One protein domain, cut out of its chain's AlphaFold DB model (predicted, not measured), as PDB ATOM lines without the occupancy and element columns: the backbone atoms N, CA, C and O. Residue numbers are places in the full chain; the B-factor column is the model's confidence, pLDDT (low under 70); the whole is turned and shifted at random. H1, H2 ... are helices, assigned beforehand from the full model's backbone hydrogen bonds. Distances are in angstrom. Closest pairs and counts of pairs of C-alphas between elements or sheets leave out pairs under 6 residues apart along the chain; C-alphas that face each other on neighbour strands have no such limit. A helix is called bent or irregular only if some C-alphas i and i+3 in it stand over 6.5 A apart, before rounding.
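What this domain is: This is residues 275 to 401 of the 975 residues of the protein "Myb family dna-binding domain-containing protein" of Cystoisospora suis (UniProt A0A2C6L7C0). One long helix, H4, is the spine of an elongated model: H1 and H2 cross it on one side, H3 packs on its first residues, 328 to 331, and on the other side H5 folds back along it as a hairpin. Short H6 and then H7 follow, and residues 393 to 401 stick out beyond the end of H4. The printed part has 127 residues with seven named helices, H1 to H7 in order, and no named strand: the class is all helix. It is loose, with a radius of gyration of the C-alphas of 17.9 A, and spans 64 by 33 by 25 A.

How they stand to each other: H1, residues 280 to 290, touches residues 337 to 341 of the hub H4, residues 328 to 356, at a steep tilt of 59 degrees; closest are C-alphas 287 and 338, 6.5 A. H2, residues 296 to 308, touches H4 about perpendicular at 88 degrees, with C-alphas 303 and 335 closest at 6.8 A. H3, residues 313 to 319, touches H4 only just about perpendicular at 71 degrees, with C-alphas 317 and 328 closest at 6.2 A. H5, residues 363 to 375, forms a helical hairpin with H4, a shallow tilt of 6 degrees, opposite ways; C-alphas 351 and 366 are closest, 6.0 A. H6, residues 377 to 380, touches H4, with C-alphas 340 and 378 closest at 5.2 A. H7, residues 385 to 400, touches H4 with residues 385 to 389 alone, at a steep tilt of 38 degrees; C-alphas 329 and 385 are closest, 6.0 A. Helix packing is mostly crossed. Every O i to N i+4 pair is within hydrogen-bond range in H2, H3, H4, H5 and H7, 4 of 7 in H1; H6 is too short for such a pair.

Where its parts are: H1 begins at C-alpha 280 (13.230, 41.009, -41.280) and is irregular, C-alphas 285 and 288 being 7.0 A apart. H4 is 41.6 A long, H7 22.5 A, H5 18.4 A and H2 18.2 A. H7 ends at C-alpha 400 (51.208, 21.889, -26.817).

The domain as a whole: The C-alphas farthest apart, of Pro 359 and Val 401, are 66.1 A apart. The printed part has no cut and no long link. Residue 401 is under 70 in pLDDT.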
ATOM      1  N   TYR A 275      15.631  32.921 -26.662       82.62
ATOM      2  CA  TYR A 275      15.599  32.997 -28.118       82.62
ATOM      3  C   TYR A 275      14.529  33.977 -28.583       82.62
ATOM      4  O   TYR A 275      13.363  33.634 -28.788       82.62
ATOM      5  N   ARG A 276      14.963  35.213 -28.831       82.88
ATOM      6  CA  ARG A 276      14.193  36.163 -29.629       82.88
ATOM      7  C   ARG A 276      14.398  35.843 -31.116       82.88
ATOM      8  O   ARG A 276      15.532  35.977 -31.583       82.88
ATOM      9  N   PRO A 277      13.362  35.453 -31.881       85.12
ATOM     10  CA  PRO A 277      13.483  35.363 -33.330       85.12
ATOM     11  C   PRO A 277      13.755  36.759 -33.905       85.12
ATOM     12  O   PRO A 277      13.119  37.741 -33.520       85.12
ATOM     13  N   ILE A 278      14.712  36.846 -34.825       90.19
ATOM     14  CA  ILE A 278      14.994  38.073 -35.573       90.19
ATOM     15  C   ILE A 278      14.002  38.132 -36.735       90.19
ATOM     16  O   ILE A 278      14.043  37.270 -37.611       90.19
ATOM     17  N   SER A 279      13.119  39.131 -36.744       90.44
ATOM     18  CA  SER A 279      12.297  39.439 -37.917       90.44
ATOM     19  C   SER A 279      13.082  40.269 -38.932       90.44
ATOM     20  O   SER A 279      14.034  40.968 -38.581       90.44
ATOM     21  N   ASP A 280      12.644  40.235 -40.186       91.06
ATOM     22  CA  ASP A 280      13.230  41.009 -41.280       91.06
ATOM     23  C   ASP A 280      13.283  42.513 -40.980       91.06
ATOM     24  O   ASP A 280      14.346  43.114 -41.104       91.06
ATOM     25  N   ASP A 281      12.193  43.090 -40.461       90.00
ATOM     26  CA  ASP A 281      12.146  44.478 -39.987       90.00
ATOM     27  C   ASP A 281      13.239  44.804 -38.961       90.00
ATOM     28  O   ASP A 281      13.875  45.855 -39.039       90.00
ATOM     29  N   LEU A 282      13.448  43.922 -37.977       90.38
ATOM     30  CA  LEU A 282      14.472  44.105 -36.948       90.38
ATOM     31  C   LEU A 282      15.878  43.931 -37.529       90.38
ATOM     32  O   LEU A 282      16.802  44.627 -37.101       90.38
ATOM     33  N   TYR A 283      16.046  43.037 -38.509       92.44
ATOM     34  CA  TYR A 283      17.319  42.872 -39.194       92.44
ATOM     35  C   TYR A 283      17.689  44.127 -39.981       92.44
ATOM     36  O   TYR A 283      18.765  44.689 -39.769       92.44
ATOM     37  N   ASP A 284      16.793  44.584 -40.851       92.25
ATOM     38  CA  ASP A 284      17.072  45.657 -41.800       92.25
ATOM     39  C   ASP A 284      17.237  47.005 -41.062       92.25
ATOM     40  O   ASP A 284      18.172  47.750 -41.343       92.25
ATOM     41  N   LYS A 285      16.423  47.280 -40.028       90.75
ATOM     42  CA  LYS A 285      16.504  48.526 -39.233       90.75
ATOM     43  C   LYS A 285      17.677  48.572 -38.251       90.75
ATOM     44  O   LYS A 285      18.206  49.653 -37.994       90.75
ATOM     45  N   TYR A 286      18.054  47.442 -37.641       88.62
ATOM     46  CA  TYR A 286      18.972  47.451 -36.493       88.62
ATOM     47  C   TYR A 286      20.199  46.549 -36.611       88.62
ATOM     48  O   TYR A 286      21.133  46.776 -35.847       88.62
ATOM     49  N   ILE A 287      20.235  45.553 -37.501       93.06
ATOM     50  CA  ILE A 287      21.315  44.546 -37.549       93.06
ATOM     51  C   ILE A 287      22.189  44.673 -38.801       93.06
ATOM     52  O   ILE A 287      23.408  44.509 -38.708       93.06
ATOM     53  N   GLN A 288      21.599  45.003 -39.953       90.81
ATOM     54  CA  GLN A 288      22.296  45.106 -41.240       90.81
ATOM     55  C   GLN A 288      23.534  46.018 -41.165       90.81
ATOM     56  O   GLN A 288      24.585  45.683 -41.705       90.81
ATOM     57  N   HIS A 289      23.436  47.129 -40.430       88.31
ATOM     58  CA  HIS A 289      24.498  48.131 -40.311       88.31
ATOM     59  C   HIS A 289      25.625  47.801 -39.307       88.31
ATOM     60  O   HIS A 289      26.582  48.566 -39.241       88.31
ATOM     61  N   LEU A 290      25.562  46.711 -38.520       88.94
ATOM     62  CA  LEU A 290      26.629  46.410 -37.538       88.94
ATOM     63  C   LEU A 290      27.938  45.925 -38.171       88.94
ATOM     64  O   LEU A 290      29.008  46.168 -37.622       88.94
ATOM     65  N   ASP A 291      27.844  45.182 -39.271       86.19
ATOM     66  CA  ASP A 291      28.981  44.657 -40.030       86.19
ATOM     67  C   ASP A 291      28.451  44.250 -41.410       86.19
ATOM     68  O   ASP A 291      27.584  43.375 -41.504       86.19
ATOM     69  N   SER A 292      28.944  44.919 -42.454       89.00
ATOM     70  CA  SER A 292      28.548  44.725 -43.852       89.00
ATOM     71  C   SER A 292      29.171  43.486 -44.502       89.00
ATOM     72  O   SER A 292      28.755  43.101 -45.590       89.00
ATOM     73  N   SER A 293      30.131  42.826 -43.842       90.94
ATOM     74  CA  SER A 293      30.742  41.580 -44.325       90.94
ATOM     75  C   SER A 293      29.889  40.326 -44.056       90.94
ATOM     76  O   SER A 293      30.321  39.209 -44.349       90.94
ATOM     77  N   TRP A 294      28.686  40.497 -43.498       93.50
ATOM     78  CA  TRP A 294      27.755  39.427 -43.134       93.50
ATOM     79  C   TRP A 294      26.416  39.565 -43.853       93.50
ATOM     80  O   TRP A 294      25.750  40.598 -43.758       93.50
ATOM     81  N   THR A 295      25.967  38.488 -44.499       93.62
ATOM     82  CA  THR A 295      24.631  38.453 -45.102       93.62
ATOM     83  C   THR A 295      23.534  38.247 -44.049       93.62
ATOM     84  O   THR A 295      23.776  37.792 -42.919       93.62
ATOM     85  N   LYS A 296      22.294  38.573 -44.435       92.94
ATOM     86  CA  LYS A 296      21.079  38.319 -43.646       92.94
ATOM     87  C   LYS A 296      20.930  36.825 -43.357       92.94
ATOM     88  O   LYS A 296      20.841  36.440 -42.198       92.94
ATOM     89  N   GLU A 297      21.061  35.994 -44.390       93.25
ATOM     90  CA  GLU A 297      21.058  34.528 -44.299       93.25
ATOM     91  C   GLU A 297      22.121  33.997 -43.330       93.25
ATOM     92  O   GLU A 297      21.775  33.297 -42.385       93.25
ATOM     93  N   GLN A 298      23.393  34.394 -43.480       94.12
ATOM     94  CA  GLN A 298      24.471  33.976 -42.571       94.12
ATOM     95  C   GLN A 298      24.168  34.350 -41.117       94.12
ATOM     96  O   GLN A 298      24.411  33.562 -40.203       94.12
ATOM     97  N   THR A 299      23.618  35.547 -40.890       94.62
ATOM     98  CA  THR A 299      23.300  36.024 -39.540       94.62
ATOM     99  C   THR A 299      22.112  35.274 -38.936       94.62
ATOM    100  O   THR A 299      22.178  34.901 -37.768       94.62
ATOM    101  N   LEU A 300      21.055  35.013 -39.712       93.25
ATOM    102  CA  LEU A 300      19.883  34.247 -39.273       93.25
ATOM    103  C   LEU A 300      20.229  32.772 -39.026       93.25
ATOM    104  O   LEU A 300      19.838  32.217 -37.999       93.25
ATOM    105  N   THR A 301      21.016  32.151 -39.911       94.06
ATOM    106  CA  THR A 301      21.531  30.788 -39.729       94.06
ATOM    107  C   THR A 301      22.396  30.702 -38.473       94.06
ATOM    108  O   THR A 301      22.116  29.864 -37.623       94.06
ATOM    109  N   LEU A 302      23.371  31.604 -38.292       94.88
ATOM    110  CA  LEU A 302      24.187  31.669 -37.073       94.88
ATOM    111  C   LEU A 302      23.319  31.841 -35.817       94.88
ATOM    112  O   LEU A 302      23.536  31.145 -34.830       94.88
ATOM    113  N   TRP A 303      22.334  32.743 -35.847       94.31
ATOM    114  CA  TRP A 303      21.448  33.005 -34.711       94.31
ATOM    115  C   TRP A 303      20.645  31.764 -34.309       94.31
ATOM    116  O   TRP A 303      20.570  31.440 -33.122       94.31
ATOM    117  N   LYS A 304      20.118  31.025 -35.294       93.19
ATOM    118  CA  LYS A 304      19.439  29.748 -35.062       93.19
ATOM    119  C   LYS A 304      20.407  28.682 -34.533       93.19
ATOM    120  O   LYS A 304      20.159  28.123 -33.473       93.19
ATOM    121  N   THR A 305      21.533  28.437 -35.207       93.69
ATOM    122  CA  THR A 305      22.511  27.409 -34.804       93.69
ATOM    123  C   THR A 305      23.062  27.657 -33.394       93.69
ATOM    124  O   THR A 305      23.254  26.712 -32.634       93.69
ATOM    125  N   VAL A 306      23.270  28.913 -32.986       93.62
ATOM    126  CA  VAL A 306      23.709  29.233 -31.615       93.62
ATOM    127  C   VAL A 306      22.651  28.873 -30.557       93.62
ATOM    128  O   VAL A 306      23.024  28.498 -29.442       93.62
ATOM    129  N   HIS A 307      21.360  28.946 -30.897       90.12
ATOM    130  CA  HIS A 307      20.265  28.499 -30.032       90.12
ATOM    131  C   HIS A 307      20.119  26.970 -30.027       90.12
ATOM    132  O   HIS A 307      20.123  26.377 -28.950       90.12
ATOM    133  N   ASP A 308      20.079  26.341 -31.210       90.44
ATOM    134  CA  ASP A 308      19.949  24.885 -31.387       90.44
ATOM    135  C   ASP A 308      21.026  24.102 -30.594       90.44
ATOM    136  O   ASP A 308      20.773  22.990 -30.130       90.44
ATOM    137  N   TYR A 309      22.214  24.696 -30.399       91.44
ATOM    138  CA  TYR A 309      23.361  24.103 -29.698       91.44
ATOM    139  C   TYR A 309      23.789  24.829 -28.404       91.44
ATOM    140  O   TYR A 309      24.936  24.681 -27.987       91.44
ATOM    141  N   ASP A 310      22.920  25.605 -27.743       90.44
ATOM    142  CA  ASP A 310      23.170  26.197 -26.405       90.44
ATOM    143  C   ASP A 310      24.555  26.880 -26.228       90.44
ATOM    144  O   ASP A 310      25.269  26.620 -25.256       90.44
ATOM    145  N   LEU A 311      24.983  27.737 -27.169       92.00
ATOM    146  CA  LEU A 311      26.315  28.390 -27.154       92.00
ATOM    147  C   LEU A 311      27.534  27.431 -27.133       92.00
ATOM    148  O   LEU A 311      28.648  27.853 -26.804       92.00
ATOM    149  N   GLN A 312      27.384  26.158 -27.513       92.00
ATOM    150  CA  GLN A 312      28.487  25.190 -27.603       92.00
ATOM    151  C   GLN A 312      29.377  25.461 -28.828       92.00
ATOM    152  O   GLN A 312      29.324  24.763 -29.838       92.00
ATOM    153  N   TRP A 313      30.221  26.492 -28.727       93.06
ATOM    154  CA  TRP A 313      31.040  27.031 -29.823       93.06
ATOM    155  C   TRP A 313      31.821  26.020 -30.684       93.06
ATOM    156  O   TRP A 313      31.896  26.276 -31.883       93.06
ATOM    157  N   PRO A 314      32.378  24.904 -30.163       91.75
ATOM    158  CA  PRO A 314      32.978  23.873 -31.014       91.75
ATOM    159  C   PRO A 314      31.951  23.218 -31.950       91.75
ATOM    160  O   PRO A 314      32.144  23.210 -33.157       91.75
ATOM    161  N   VAL A 315      30.807  22.781 -31.412       93.88
ATOM    162  CA  VAL A 315      29.731  22.135 -32.187       93.88
ATOM    163  C   VAL A 315      29.111  23.115 -33.186       93.88
ATOM    164  O   VAL A 315      28.874  22.768 -34.337       93.88
ATOM    165  N   ILE A 316      28.907  24.369 -32.770       95.00
ATOM    166  CA  ILE A 316      28.403  25.447 -33.637       95.00
ATOM    167  C   ILE A 316      29.353  25.697 -34.819       95.00
ATOM    168  O   ILE A 316      28.887  25.939 -35.929       95.00
ATOM    169  N   PHE A 317      30.669  25.628 -34.597       94.62
ATOM    170  CA  PHE A 317      31.673  25.787 -35.648       94.62
ATOM    171  C   PHE A 317      31.705  24.593 -36.610       94.62
ATOM    172  O   PHE A 317      31.726  24.809 -37.817       94.62
ATOM    173  N   ASP A 318      31.630  23.362 -36.094       94.44
ATOM    174  CA  ASP A 318      31.623  22.138 -36.909       94.44
ATOM    175  C   ASP A 318      30.347  21.998 -37.770       94.44
ATOM    176  O   ASP A 318      30.374  21.380 -38.833       94.44
ATOM    177  N   VAL A 319      29.223  22.576 -37.324       94.31
ATOM    178  CA  VAL A 319      27.932  22.571 -38.044       94.31
ATOM    179  C   VAL A 319      27.812  23.712 -39.063       94.31
ATOM    180  O   VAL A 319      27.055  23.599 -40.030       94.31
ATOM    181  N   ILE A 320      28.534  24.821 -38.877       93.19
ATOM    182  CA  ILE A 320      28.477  25.966 -39.794       93.19
ATOM    183  C   ILE A 320      29.244  25.659 -41.094       93.19
ATOM    184  O   ILE A 320      30.356  25.130 -41.043       93.19
ATOM    185  N   PRO A 321      28.700  26.002 -42.283       91.94
ATOM    186  CA  PRO A 321      29.355  25.697 -43.550       91.94
ATOM    187  C   PRO A 321      30.766  26.286 -43.639       91.94
ATOM    188  O   PRO A 321      30.957  27.502 -43.607       91.94
ATOM    189  N   SER A 322      31.764  25.425 -43.852       88.44
ATOM    190  CA  SER A 322      33.173  25.832 -43.987       88.44
ATOM    191  C   SER A 322      33.412  26.799 -45.156       88.44
ATOM    192  O   SER A 322      34.386  27.548 -45.152       88.44
ATOM    193  N   SER A 323      32.490  26.838 -46.125       88.00
ATOM    194  CA  SER A 323      32.448  27.813 -47.222       88.00
ATOM    195  C   SER A 323      32.306  29.270 -46.768       88.00
ATOM    196  O   SER A 323      32.611  30.169 -47.545       88.00
ATOM    197  N   TRP A 324      31.886  29.534 -45.524       90.50
ATOM    198  CA  TRP A 324      31.872  30.890 -44.965       90.50
ATOM    199  C   TRP A 324      33.284  31.415 -44.651       90.50
ATOM    200  O   TRP A 324      33.453  32.622 -44.494       90.50
ATOM    201  N   GLY A 325      34.287  30.536 -44.512       89.56
ATOM    202  CA  GLY A 325      35.687  30.901 -44.251       89.56
ATOM    203  C   GLY A 325      35.964  31.597 -42.908       89.56
ATOM    204  O   GLY A 325      37.093  32.017 -42.665       89.56
ATOM    205  N   ARG A 326      34.954  31.736 -42.038       91.00
ATOM    206  CA  ARG A 326      35.034  32.471 -40.767       91.00
ATOM    207  C   ARG A 326      35.637  31.628 -39.650       91.00
ATOM    208  O   ARG A 326      35.314  30.454 -39.499       91.00
ATOM    209  N   SER A 327      36.445  32.256 -38.805       92.88
ATOM    210  CA  SER A 327      36.928  31.678 -37.549       92.88
ATOM    211  C   SER A 327      35.850  31.674 -36.457       92.88
ATOM    212  O   SER A 327      34.953  32.519 -36.443       92.88
ATOM    213  N   VAL A 328      35.981  30.770 -35.474       93.25
ATOM    214  CA  VAL A 328      35.116  30.695 -34.273       93.25
ATOM    215  C   VAL A 328      34.942  32.068 -33.596       93.25
ATOM    216  O   VAL A 328      33.890  32.378 -33.043       93.25
ATOM    217  N   GLU A 329      35.973  32.909 -33.633       94.19
ATOM    218  CA  GLU A 329      36.006  34.222 -32.992       94.19
ATOM    219  C   GLU A 329      35.208  35.276 -33.761       94.19
ATOM    220  O   GLU A 329      34.578  36.121 -33.130       94.19
ATOM    221  N   GLU A 330      35.145  35.185 -35.089       94.50
ATOM    222  CA  GLU A 330      34.247  36.007 -35.908       94.50
ATOM    223  C   GLU A 330      32.784  35.579 -35.730       94.50
ATOM    224  O   GLU A 330      31.911  36.441 -35.612       94.50
ATOM    225  N   LEU A 331      32.511  34.268 -35.624       95.06
ATOM    226  CA  LEU A 331      31.169  33.760 -35.294       95.06
ATOM    227  C   LEU A 331      30.696  34.322 -33.939       95.06
ATOM    228  O   LEU A 331      29.596  34.872 -33.833       95.06
ATOM    229  N   LYS A 332      31.561  34.259 -32.915       94.94
ATOM    230  CA  LYS A 332      31.333  34.892 -31.604       94.94
ATOM    231  C   LYS A 332      31.123  36.400 -31.738       94.94
ATOM    232  O   LYS A 332      30.180  36.924 -31.152       94.94
ATOM    233  N   GLN A 333      31.970  37.103 -32.495       95.31
ATOM    234  CA  GLN A 333      31.874  38.554 -32.667       95.31
ATOM    235  C   GLN A 333      30.517  38.957 -33.244       95.31
ATOM    236  O   GLN A 333      29.855  39.815 -32.658       95.31
ATOM    237  N   ARG A 334      30.070  38.321 -34.337       95.06
ATOM    238  CA  ARG A 334      28.763  38.609 -34.938       95.06
ATOM    239  C   ARG A 334      27.632  38.296 -33.966       95.06
ATOM    240  O   ARG A 334      26.787  39.159 -33.747       95.06
ATOM    241  N   TYR A 335      27.643  37.122 -33.332       94.88
ATOM    242  CA  TYR A 335      26.613  36.749 -32.361       94.88
ATOM    243  C   TYR A 335      26.518  37.743 -31.193       94.88
ATOM    244  O   TYR A 335      25.436  38.259 -30.918       94.88
ATOM    245  N   TYR A 336      27.632  38.066 -30.526       94.38
ATOM    246  CA  TYR A 336      27.613  38.978 -29.379       94.38
ATOM    247  C   TYR A 336      27.294  40.424 -29.776       94.38
ATOM    248  O   TYR A 336      26.671  41.133 -28.988       94.38
ATOM    249  N   ALA A 337      27.655  40.860 -30.987       94.44
ATOM    250  CA  ALA A 337      27.254  42.161 -31.521       94.44
ATOM    251  C   ALA A 337      25.732  42.235 -31.759       94.44
ATOM    252  O   ALA A 337      25.086  43.187 -31.316       94.44
ATOM    253  N   VAL A 338      25.145  41.201 -32.375       94.25
ATOM    254  CA  VAL A 338      23.692  41.081 -32.588       94.25
ATOM    255  C   VAL A 338      22.945  40.996 -31.256       94.25
ATOM    256  O   VAL A 338      22.042  41.794 -31.011       94.25
ATOM    257  N   ALA A 339      23.362  40.104 -30.353       93.75
ATOM    258  CA  ALA A 339      22.756  39.948 -29.030       93.75
ATOM    259  C   ALA A 339      22.823  41.249 -28.212       93.75
ATOM    260  O   ALA A 339      21.842  41.642 -27.583       93.75
ATOM    261  N   LYS A 340      23.950  41.975 -28.271       93.69
ATOM    262  CA  LYS A 340      24.084  43.300 -27.654       93.69
ATOM    263  C   LYS A 340      23.091  44.308 -28.229       93.69
ATOM    264  O   LYS A 340      22.473  45.030 -27.449       93.69
ATOM    265  N   ARG A 341      22.934  44.382 -29.559       93.62
ATOM    266  CA  ARG A 341      21.991  45.321 -30.190       93.62
ATOM    267  C   ARG A 341      20.543  44.980 -29.849       93.62
ATOM    268  O   ARG A 341      19.793  45.893 -29.522       93.62
ATOM    269  N   LEU A 342      20.169  43.699 -29.877       92.50
ATOM    270  CA  LEU A 342      18.823  43.245 -29.516       92.50
ATOM    271  C   LEU A 342      18.486  43.600 -28.063       92.50
ATOM    272  O   LEU A 342      17.456  44.224 -27.824       92.50
ATOM    273  N   VAL A 343      19.377  43.311 -27.108       92.50
ATOM    274  CA  VAL A 343      19.136  43.666 -25.698       92.50
ATOM    275  C   VAL A 343      19.157  45.183 -25.478       92.50
ATOM    276  O   VAL A 343      18.357  45.698 -24.702       92.50
ATOM    277  N   ALA A 344      20.003  45.934 -26.193       92.69
ATOM    278  CA  ALA A 344      19.938  47.396 -26.172       92.69
ATOM    279  C   ALA A 344      18.570  47.910 -26.657       92.69
ATOM    280  O   ALA A 344      17.974  48.743 -25.975       92.69
ATOM    281  N   ARG A 345      18.030  47.355 -27.754       92.88
ATOM    282  CA  ARG A 345      16.699  47.718 -28.258       92.88
ATOM    283  C   ARG A 345      15.574  47.318 -27.295       92.88
ATOM    284  O   ARG A 345      14.662  48.112 -27.127       92.88
ATOM    285  N   GLN A 346      15.664  46.190 -26.585       90.88
ATOM    286  CA  GLN A 346      14.679  45.835 -25.545       90.88
ATOM    287  C   GLN A 346      14.600  46.893 -24.427       90.88
ATOM    288  O   GLN A 346      13.508  47.263 -24.005       90.88
ATOM    289  N   PHE A 347      15.739  47.426 -23.968       93.00
ATOM    290  CA  PHE A 347      15.742  48.518 -22.984       93.00
ATOM    291  C   PHE A 347      15.362  49.883 -23.589       93.00
ATOM    292  O   PHE A 347      14.876  50.747 -22.865       93.00
ATOM    293  N   GLU A 348      15.591  50.114 -24.886       92.56
ATOM    294  CA  GLU A 348      15.051  51.284 -25.601       92.56
ATOM    295  C   GLU A 348      13.518  51.211 -25.691       92.56
ATOM    296  O   GLU A 348      12.863  52.207 -25.423       92.56
ATOM    297  N   GLU A 349      12.948  50.036 -25.978       91.88
ATOM    298  CA  GLU A 349      11.496  49.792 -26.043       91.88
ATOM    299  C   GLU A 349      10.818  50.001 -24.688       91.88
ATOM    300  O   GLU A 349       9.776  50.643 -24.619       91.88
ATOM    301  N   GLN A 350      11.436  49.545 -23.595       91.12
ATOM    302  CA  GLN A 350      10.953  49.820 -22.237       91.12
ATOM    303  C   GLN A 350      11.038  51.311 -21.868       91.12
ATOM    304  O   GLN A 350      10.147  51.834 -21.199       91.12
ATOM    305  N   GLU A 351      12.096  52.011 -22.292       91.00
ATOM    306  CA  GLU A 351      12.236  53.457 -22.073       91.00
ATOM    307  C   GLU A 351      11.202  54.255 -22.895       91.00
ATOM    308  O   GLU A 351      10.650  55.236 -22.400       91.00
ATOM    309  N   GLU A 352      10.903  53.802 -24.113       91.50
ATOM    310  CA  GLU A 352       9.906  54.353 -25.037       91.50
ATOM    311  C   GLU A 352       8.463  54.104 -24.544       91.50
ATOM    312  O   GLU A 352       7.655  55.033 -24.535       91.50
ATOM    313  N   GLU A 353       8.150  52.904 -24.039       90.75
ATOM    314  CA  GLU A 353       6.842  52.562 -23.457       90.75
ATOM    315  C   GLU A 353       6.563  53.334 -22.154       90.75
ATOM    316  O   GLU A 353       5.457  53.839 -21.954       90.75
ATOM    317  N   GLU A 354       7.559  53.480 -21.270       88.88
ATOM    318  CA  GLU A 354       7.416  54.331 -20.084       88.88
ATOM    319  C   GLU A 354       7.245  55.810 -20.461       88.88
ATOM    320  O   GLU A 354       6.438  56.491 -19.831       88.88
ATOM    321  N   LEU A 355       7.917  56.313 -21.508       88.12
ATOM    322  CA  LEU A 355       7.680  57.672 -22.018       88.12
ATOM    323  C   LEU A 355       6.263  57.839 -22.592       88.12
ATOM    324  O   LEU A 355       5.628  58.871 -22.370       88.12
ATOM    325  N   ALA A 356       5.753  56.829 -23.304       90.88
ATOM    326  CA  ALA A 356       4.428  56.844 -23.925       90.88
ATOM    327  C   ALA A 356       3.277  56.946 -22.905       90.88
ATOM    328  O   ALA A 356       2.185  57.397 -23.250       90.88
ATOM    329  N   LYS A 357       3.526  56.618 -21.629       90.00
ATOM    330  CA  LYS A 357       2.584  56.828 -20.511       90.00
ATOM    331  C   LYS A 357       2.425  58.314 -20.137       90.00
ATOM    332  O   LYS A 357       1.551  58.655 -19.339       90.00
ATOM    333  N   GLY A 358       3.213  59.213 -20.737       81.88
ATOM    334  CA  GLY A 358       3.009  60.664 -20.718       81.88
ATOM    335  C   GLY A 358       3.011  61.245 -19.297       81.88
ATOM    336  O   GLY A 358       4.009  61.102 -18.597       81.88
ATOM    337  N   PRO A 359       1.923  61.882 -18.817       75.88
ATOM    338  CA  PRO A 359       1.851  62.371 -17.436       75.88
ATOM    339  C   PRO A 359       1.851  61.245 -16.381       75.88
ATOM    340  O   PRO A 359       2.084  61.519 -15.208       75.88
ATOM    341  N   GLY A 360       1.613  59.988 -16.780       75.12
ATOM    342  CA  GLY A 360       1.792  58.801 -15.940       75.12
ATOM    343  C   GLY A 360       3.211  58.214 -15.965       75.12
ATOM    344  O   GLY A 360       3.477  57.268 -15.225       75.12
ATOM    345  N   ALA A 361       4.123  58.744 -16.791       81.56
ATOM    346  CA  ALA A 361       5.496  58.258 -16.907       81.56
ATOM    347  C   ALA A 361       6.276  58.483 -15.603       81.56
ATOM    348  O   ALA A 361       6.511  59.618 -15.175       81.56
ATOM    349  N   SER A 362       6.735  57.405 -14.965       86.75
ATOM    350  CA  SER A 362       7.525  57.541 -13.745       86.75
ATOM    351  C   SER A 362       8.987  57.822 -14.084       86.75
ATOM    352  O   SER A 362       9.731  56.929 -14.490       86.75
ATOM    353  N   ASN A 363       9.452  59.046 -13.816       86.81
ATOM    354  CA  ASN A 363      10.880  59.388 -13.894       86.81
ATOM    355  C   ASN A 363      11.768  58.431 -13.067       86.81
ATOM    356  O   ASN A 363      12.913  58.177 -13.436       86.81
ATOM    357  N   ALA A 364      11.234  57.846 -11.986       89.62
ATOM    358  CA  ALA A 364      11.926  56.829 -11.198       89.62
ATOM    359  C   ALA A 364      11.961  55.443 -11.878       89.62
ATOM    360  O   ALA A 364      12.925  54.706 -11.678       89.62
ATOM    361  N   ALA A 365      10.961  55.081 -12.692       88.12
ATOM    362  CA  ALA A 365      10.999  53.872 -13.519       88.12
ATOM    363  C   ALA A 365      11.980  54.035 -14.690       88.12
ATOM    364  O   ALA A 365      12.868  53.203 -14.855       88.12
ATOM    365  N   LEU A 366      11.915  55.161 -15.409       88.88
ATOM    366  CA  LEU A 366      12.869  55.517 -16.470       88.88
ATOM    367  C   LEU A 366      14.322  55.510 -15.962       88.88
ATOM    368  O   LEU A 366      15.213  54.978 -16.625       88.88
ATOM    369  N   ALA A 367      14.571  56.044 -14.762       90.25
ATOM    370  CA  ALA A 367      15.886  55.982 -14.126       90.25
ATOM    371  C   ALA A 367      16.342  54.535 -13.856       90.25
ATOM    372  O   ALA A 367      17.487  54.202 -14.159       90.25
ATOM    373  N   ARG A 368      15.454  53.663 -13.351       93.12
ATOM    374  CA  ARG A 368      15.754  52.237 -13.113       93.12
ATOM    375  C   ARG A 368      16.057  51.484 -14.409       93.12
ATOM    376  O   ARG A 368      17.069  50.800 -14.459       93.12
ATOM    377  N   ILE A 369      15.255  51.666 -15.461       92.94
ATOM    378  CA  ILE A 369      15.463  51.038 -16.782       92.94
ATOM    379  C   ILE A 369      16.826  51.443 -17.361       92.94
ATOM    380  O   ILE A 369      17.604  50.594 -17.796       92.94
ATOM    381  N   ARG A 370      17.175  52.737 -17.297       92.00
ATOM    382  CA  ARG A 370      18.491  53.243 -17.726       92.00
ATOM    383  C   ARG A 370      19.641  52.664 -16.897       92.00
ATOM    384  O   ARG A 370      20.686  52.333 -17.457       92.00
ATOM    385  N   GLU A 371      19.466  52.538 -15.583       93.81
ATOM    386  CA  GLU A 371      20.469  51.984 -14.667       93.81
ATOM    387  C   GLU A 371      20.664  50.468 -14.873       93.81
ATOM    388  O   GLU A 371      21.792  49.971 -14.877       93.81
ATOM    389  N   GLU A 372      19.583  49.728 -15.123       92.94
ATOM    390  CA  GLU A 372      19.607  48.300 -15.447       92.94
ATOM    391  C   GLU A 372      20.255  48.049 -16.816       92.94
ATOM    392  O   GLU A 372      21.172  47.228 -16.913       92.94
ATOM    393  N   ARG A 373      19.919  48.855 -17.837       93.94
ATOM    394  CA  ARG A 373      20.598  48.866 -19.145       93.94
ATOM    395  C   ARG A 373      22.114  49.050 -19.008       93.94
ATOM    396  O   ARG A 373      22.877  48.362 -19.683       93.94
ATOM    397  N   GLN A 374      22.566  49.946 -18.126       92.31
ATOM    398  CA  GLN A 374      23.996  50.176 -17.856       92.31
ATOM    399  C   GLN A 374      24.669  49.031 -17.079       92.31
ATOM    400  O   GLN A 374      25.879  48.824 -17.207       92.31
ATOM    401  N   ARG A 375      23.916  48.280 -16.265       94.12
ATOM    402  CA  ARG A 375      24.421  47.105 -15.535       94.12
ATOM    403  C   ARG A 375      24.447  45.836 -16.388       94.12
ATOM    404  O   ARG A 375      25.290  44.977 -16.131       94.12
ATOM    405  N   HIS A 376      23.567  45.719 -17.385       92.62
ATOM    406  CA  HIS A 376      23.397  44.499 -18.172       92.62
ATOM    407  C   HIS A 376      24.709  44.054 -18.856       92.62
ATOM    408  O   HIS A 376      25.310  44.842 -19.594       92.62
ATOM    409  N   PRO A 377      25.177  42.800 -18.675       92.00
ATOM    410  CA  PRO A 377      26.533  42.395 -19.057       92.00
ATOM    411  C   PRO A 377      26.832  42.541 -20.555       92.00
ATOM    412  O   PRO A 377      27.904  43.032 -20.901       92.00
ATOM    413  N   LEU A 378      25.887  42.205 -21.444       90.25
ATOM    414  CA  LEU A 378      26.074  42.366 -22.899       90.25
ATOM    415  C   LEU A 378      26.172  43.840 -23.340       90.25
ATOM    416  O   LEU A 378      26.750  44.137 -24.384       90.25
ATOM    417  N   ILE A 379      25.638  44.779 -22.552       91.69
ATOM    418  CA  ILE A 379      25.681  46.218 -22.856       91.69
ATOM    419  C   ILE A 379      26.913  46.858 -22.213       91.69
ATOM    420  O   ILE A 379      27.642  47.587 -22.885       91.69
ATOM    421  N   ARG A 380      27.195  46.525 -20.951       92.50
ATOM    422  CA  ARG A 380      28.360  47.007 -20.200       92.50
ATOM    423  C   ARG A 380      29.695  46.560 -20.800       92.50
ATOM    424  O   ARG A 380      30.652  47.329 -20.788       92.50
ATOM    425  N   PHE A 381      29.778  45.327 -21.295       90.81
ATOM    426  CA  PHE A 381      30.998  44.773 -21.880       90.81
ATOM    427  C   PHE A 381      30.879  44.651 -23.404       90.81
ATOM    428  O   PHE A 381      29.784  44.551 -23.957       90.81
ATOM    429  N   ASN A 382      32.018  44.672 -24.096       89.62
ATOM    430  CA  ASN A 382      32.121  44.400 -25.530       89.62
ATOM    431  C   ASN A 382      32.899  43.100 -25.730       89.62
ATOM    432  O   ASN A 382      33.907  42.877 -25.057       89.62
ATOM    433  N   PHE A 383      32.465  42.263 -26.673       92.25
ATOM    434  CA  PHE A 383      33.276  41.133 -27.115       92.25
ATOM    435  C   PHE A 383      34.517  41.656 -27.851       92.25
ATOM    436  O   PHE A 383      34.402  42.479 -28.758       92.25
ATOM    437  N   ASN A 384      35.702  41.192 -27.454       91.12
ATOM    438  CA  ASN A 384      36.973  41.624 -28.026       91.12
ATOM    439  C   ASN A 384      37.601  40.470 -28.818       91.12
ATOM    440  O   ASN A 384      38.209  39.568 -28.237       91.12
ATOM    441  N   LEU A 385      37.466  40.533 -30.149       91.81
ATOM    442  CA  LEU A 385      38.012  39.556 -31.097       91.81
ATOM    443  C   LEU A 385      39.514  39.313 -30.875       91.81
ATOM    444  O   LEU A 385      39.953  38.168 -30.799       91.81
ATOM    445  N   ALA A 386      40.304  40.383 -30.737       91.19
ATOM    446  CA  ALA A 386      41.754  40.285 -30.591       91.19
ATOM    447  C   ALA A 386      42.154  39.596 -29.276       91.19
ATOM    448  O   ALA A 386      43.024  38.722 -29.280       91.19
ATOM    449  N   ALA A 387      41.480  39.933 -28.171       90.12
ATOM    450  CA  ALA A 387      41.718  39.311 -26.870       90.12
ATOM    451  C   ALA A 387      41.303  37.830 -26.846       90.12
ATOM    452  O   ALA A 387      42.035  37.011 -26.297       90.12
ATOM    453  N   GLU A 388      40.183  37.459 -27.474       90.44
ATOM    454  CA  GLU A 388      39.756  36.057 -27.581       90.44
ATOM    455  C   GLU A 388      40.716  35.243 -28.471       90.44
ATOM    456  O   GLU A 388      41.153  34.157 -28.083       90.44
ATOM    457  N   CYS A 389      41.147  35.798 -29.611       90.81
ATOM    458  CA  CYS A 389      42.184  35.209 -30.464       90.81
ATOM    459  C   CYS A 389      43.515  35.014 -29.718       90.81
ATOM    460  O   CYS A 389      44.147  33.963 -29.841       90.81
ATOM    461  N   GLN A 390      43.949  35.999 -28.926       89.44
ATOM    462  CA  GLN A 390      45.144  35.887 -28.084       89.44
ATOM    463  C   GLN A 390      44.958  34.830 -26.987       89.44
ATOM    464  O   GLN A 390      45.851  34.010 -26.778       89.44
ATOM    465  N   ARG A 391      43.792  34.794 -26.329       89.69
ATOM    466  CA  ARG A 391      43.457  33.804 -25.298       89.69
ATOM    467  C   ARG A 391      43.491  32.380 -25.849       89.69
ATOM    468  O   ARG A 391      44.071  31.516 -25.195       89.69
ATOM    469  N   ARG A 392      42.936  32.127 -27.046       86.62
ATOM    470  CA  ARG A 392      43.044  30.801 -27.676       86.62
ATOM    471  C   ARG A 392      44.499  30.465 -28.000       86.62
ATOM    472  O   ARG A 392      44.963  29.443 -27.526       86.62
ATOM    473  N   ARG A 393      45.260  31.356 -28.652       88.25
ATOM    474  CA  ARG A 393      46.693  31.127 -28.957       88.25
ATOM    475  C   ARG A 393      47.545  30.823 -27.713       88.25
ATOM    476  O   ARG A 393      48.510  30.068 -27.806       88.25
ATOM    477  N   LEU A 394      47.216  31.408 -26.558       87.75
ATOM    478  CA  LEU A 394      47.881  31.114 -25.283       87.75
ATOM    479  C   LEU A 394      47.505  29.727 -24.735       87.75
ATOM    480  O   LEU A 394      48.390  29.014 -24.268       87.75
ATOM    481  N   LEU A 395      46.237  29.321 -24.843       84.88
ATOM    482  CA  LEU A 395      45.795  27.967 -24.491       84.88
ATOM    483  C   LEU A 395      46.356  26.910 -25.452       84.88
ATOM    484  O   LEU A 395      46.860  25.893 -24.988       84.88
ATOM    485  N   ASP A 396      46.350  27.171 -26.762       83.50
ATOM    486  CA  ASP A 396      46.950  26.309 -27.788       83.50
ATOM    487  C   ASP A 396      48.443  26.096 -27.511       83.50
ATOM    488  O   ASP A 396      48.948  24.985 -27.654       83.50
ATOM    489  N   ARG A 397      49.152  27.151 -27.077       81.69
ATOM    490  CA  ARG A 397      50.539  27.045 -26.613       81.69
ATOM    491  C   ARG A 397      50.622  26.146 -25.385       81.69
ATOM    492  O   ARG A 397      51.351  25.167 -25.437       81.69
ATOM    493  N   GLN A 398      49.869  26.442 -24.320       77.19
ATOM    494  CA  GLN A 398      49.885  25.680 -23.060       77.19
ATOM    495  C   GLN A 398      49.561  24.189 -23.247       77.19
ATOM    496  O   GLN A 398      50.213  23.348 -22.640       77.19
ATOM    497  N   GLN A 399      48.602  23.851 -24.111       76.19
ATOM    498  CA  GLN A 399      48.219  22.467 -24.414       76.19
ATOM    499  C   GLN A 399      49.228  21.727 -25.306       76.19
ATOM    500  O   GLN A 399      49.180  20.502 -25.383       76.19
ATOM    501  N   ARG A 400      50.138  22.449 -25.974       72.00
ATOM    502  CA  ARG A 400      51.208  21.889 -26.817       72.00
ATOM    503  C   ARG A 400      52.590  21.904 -26.150       72.00
ATOM    504  O   ARG A 400      53.539  21.446 -26.777       72.00
ATOM    505  N   VAL A 401      52.724  22.406 -24.916       68.00
ATOM    506  CA  VAL A 401      53.990  22.333 -24.161       68.00
ATOM    507  C   VAL A 401      54.276  20.870 -23.818       68.00
ATOM    508  O   VAL A 401      53.485  20.228 -23.124       68.00
TER     509      VAL A 401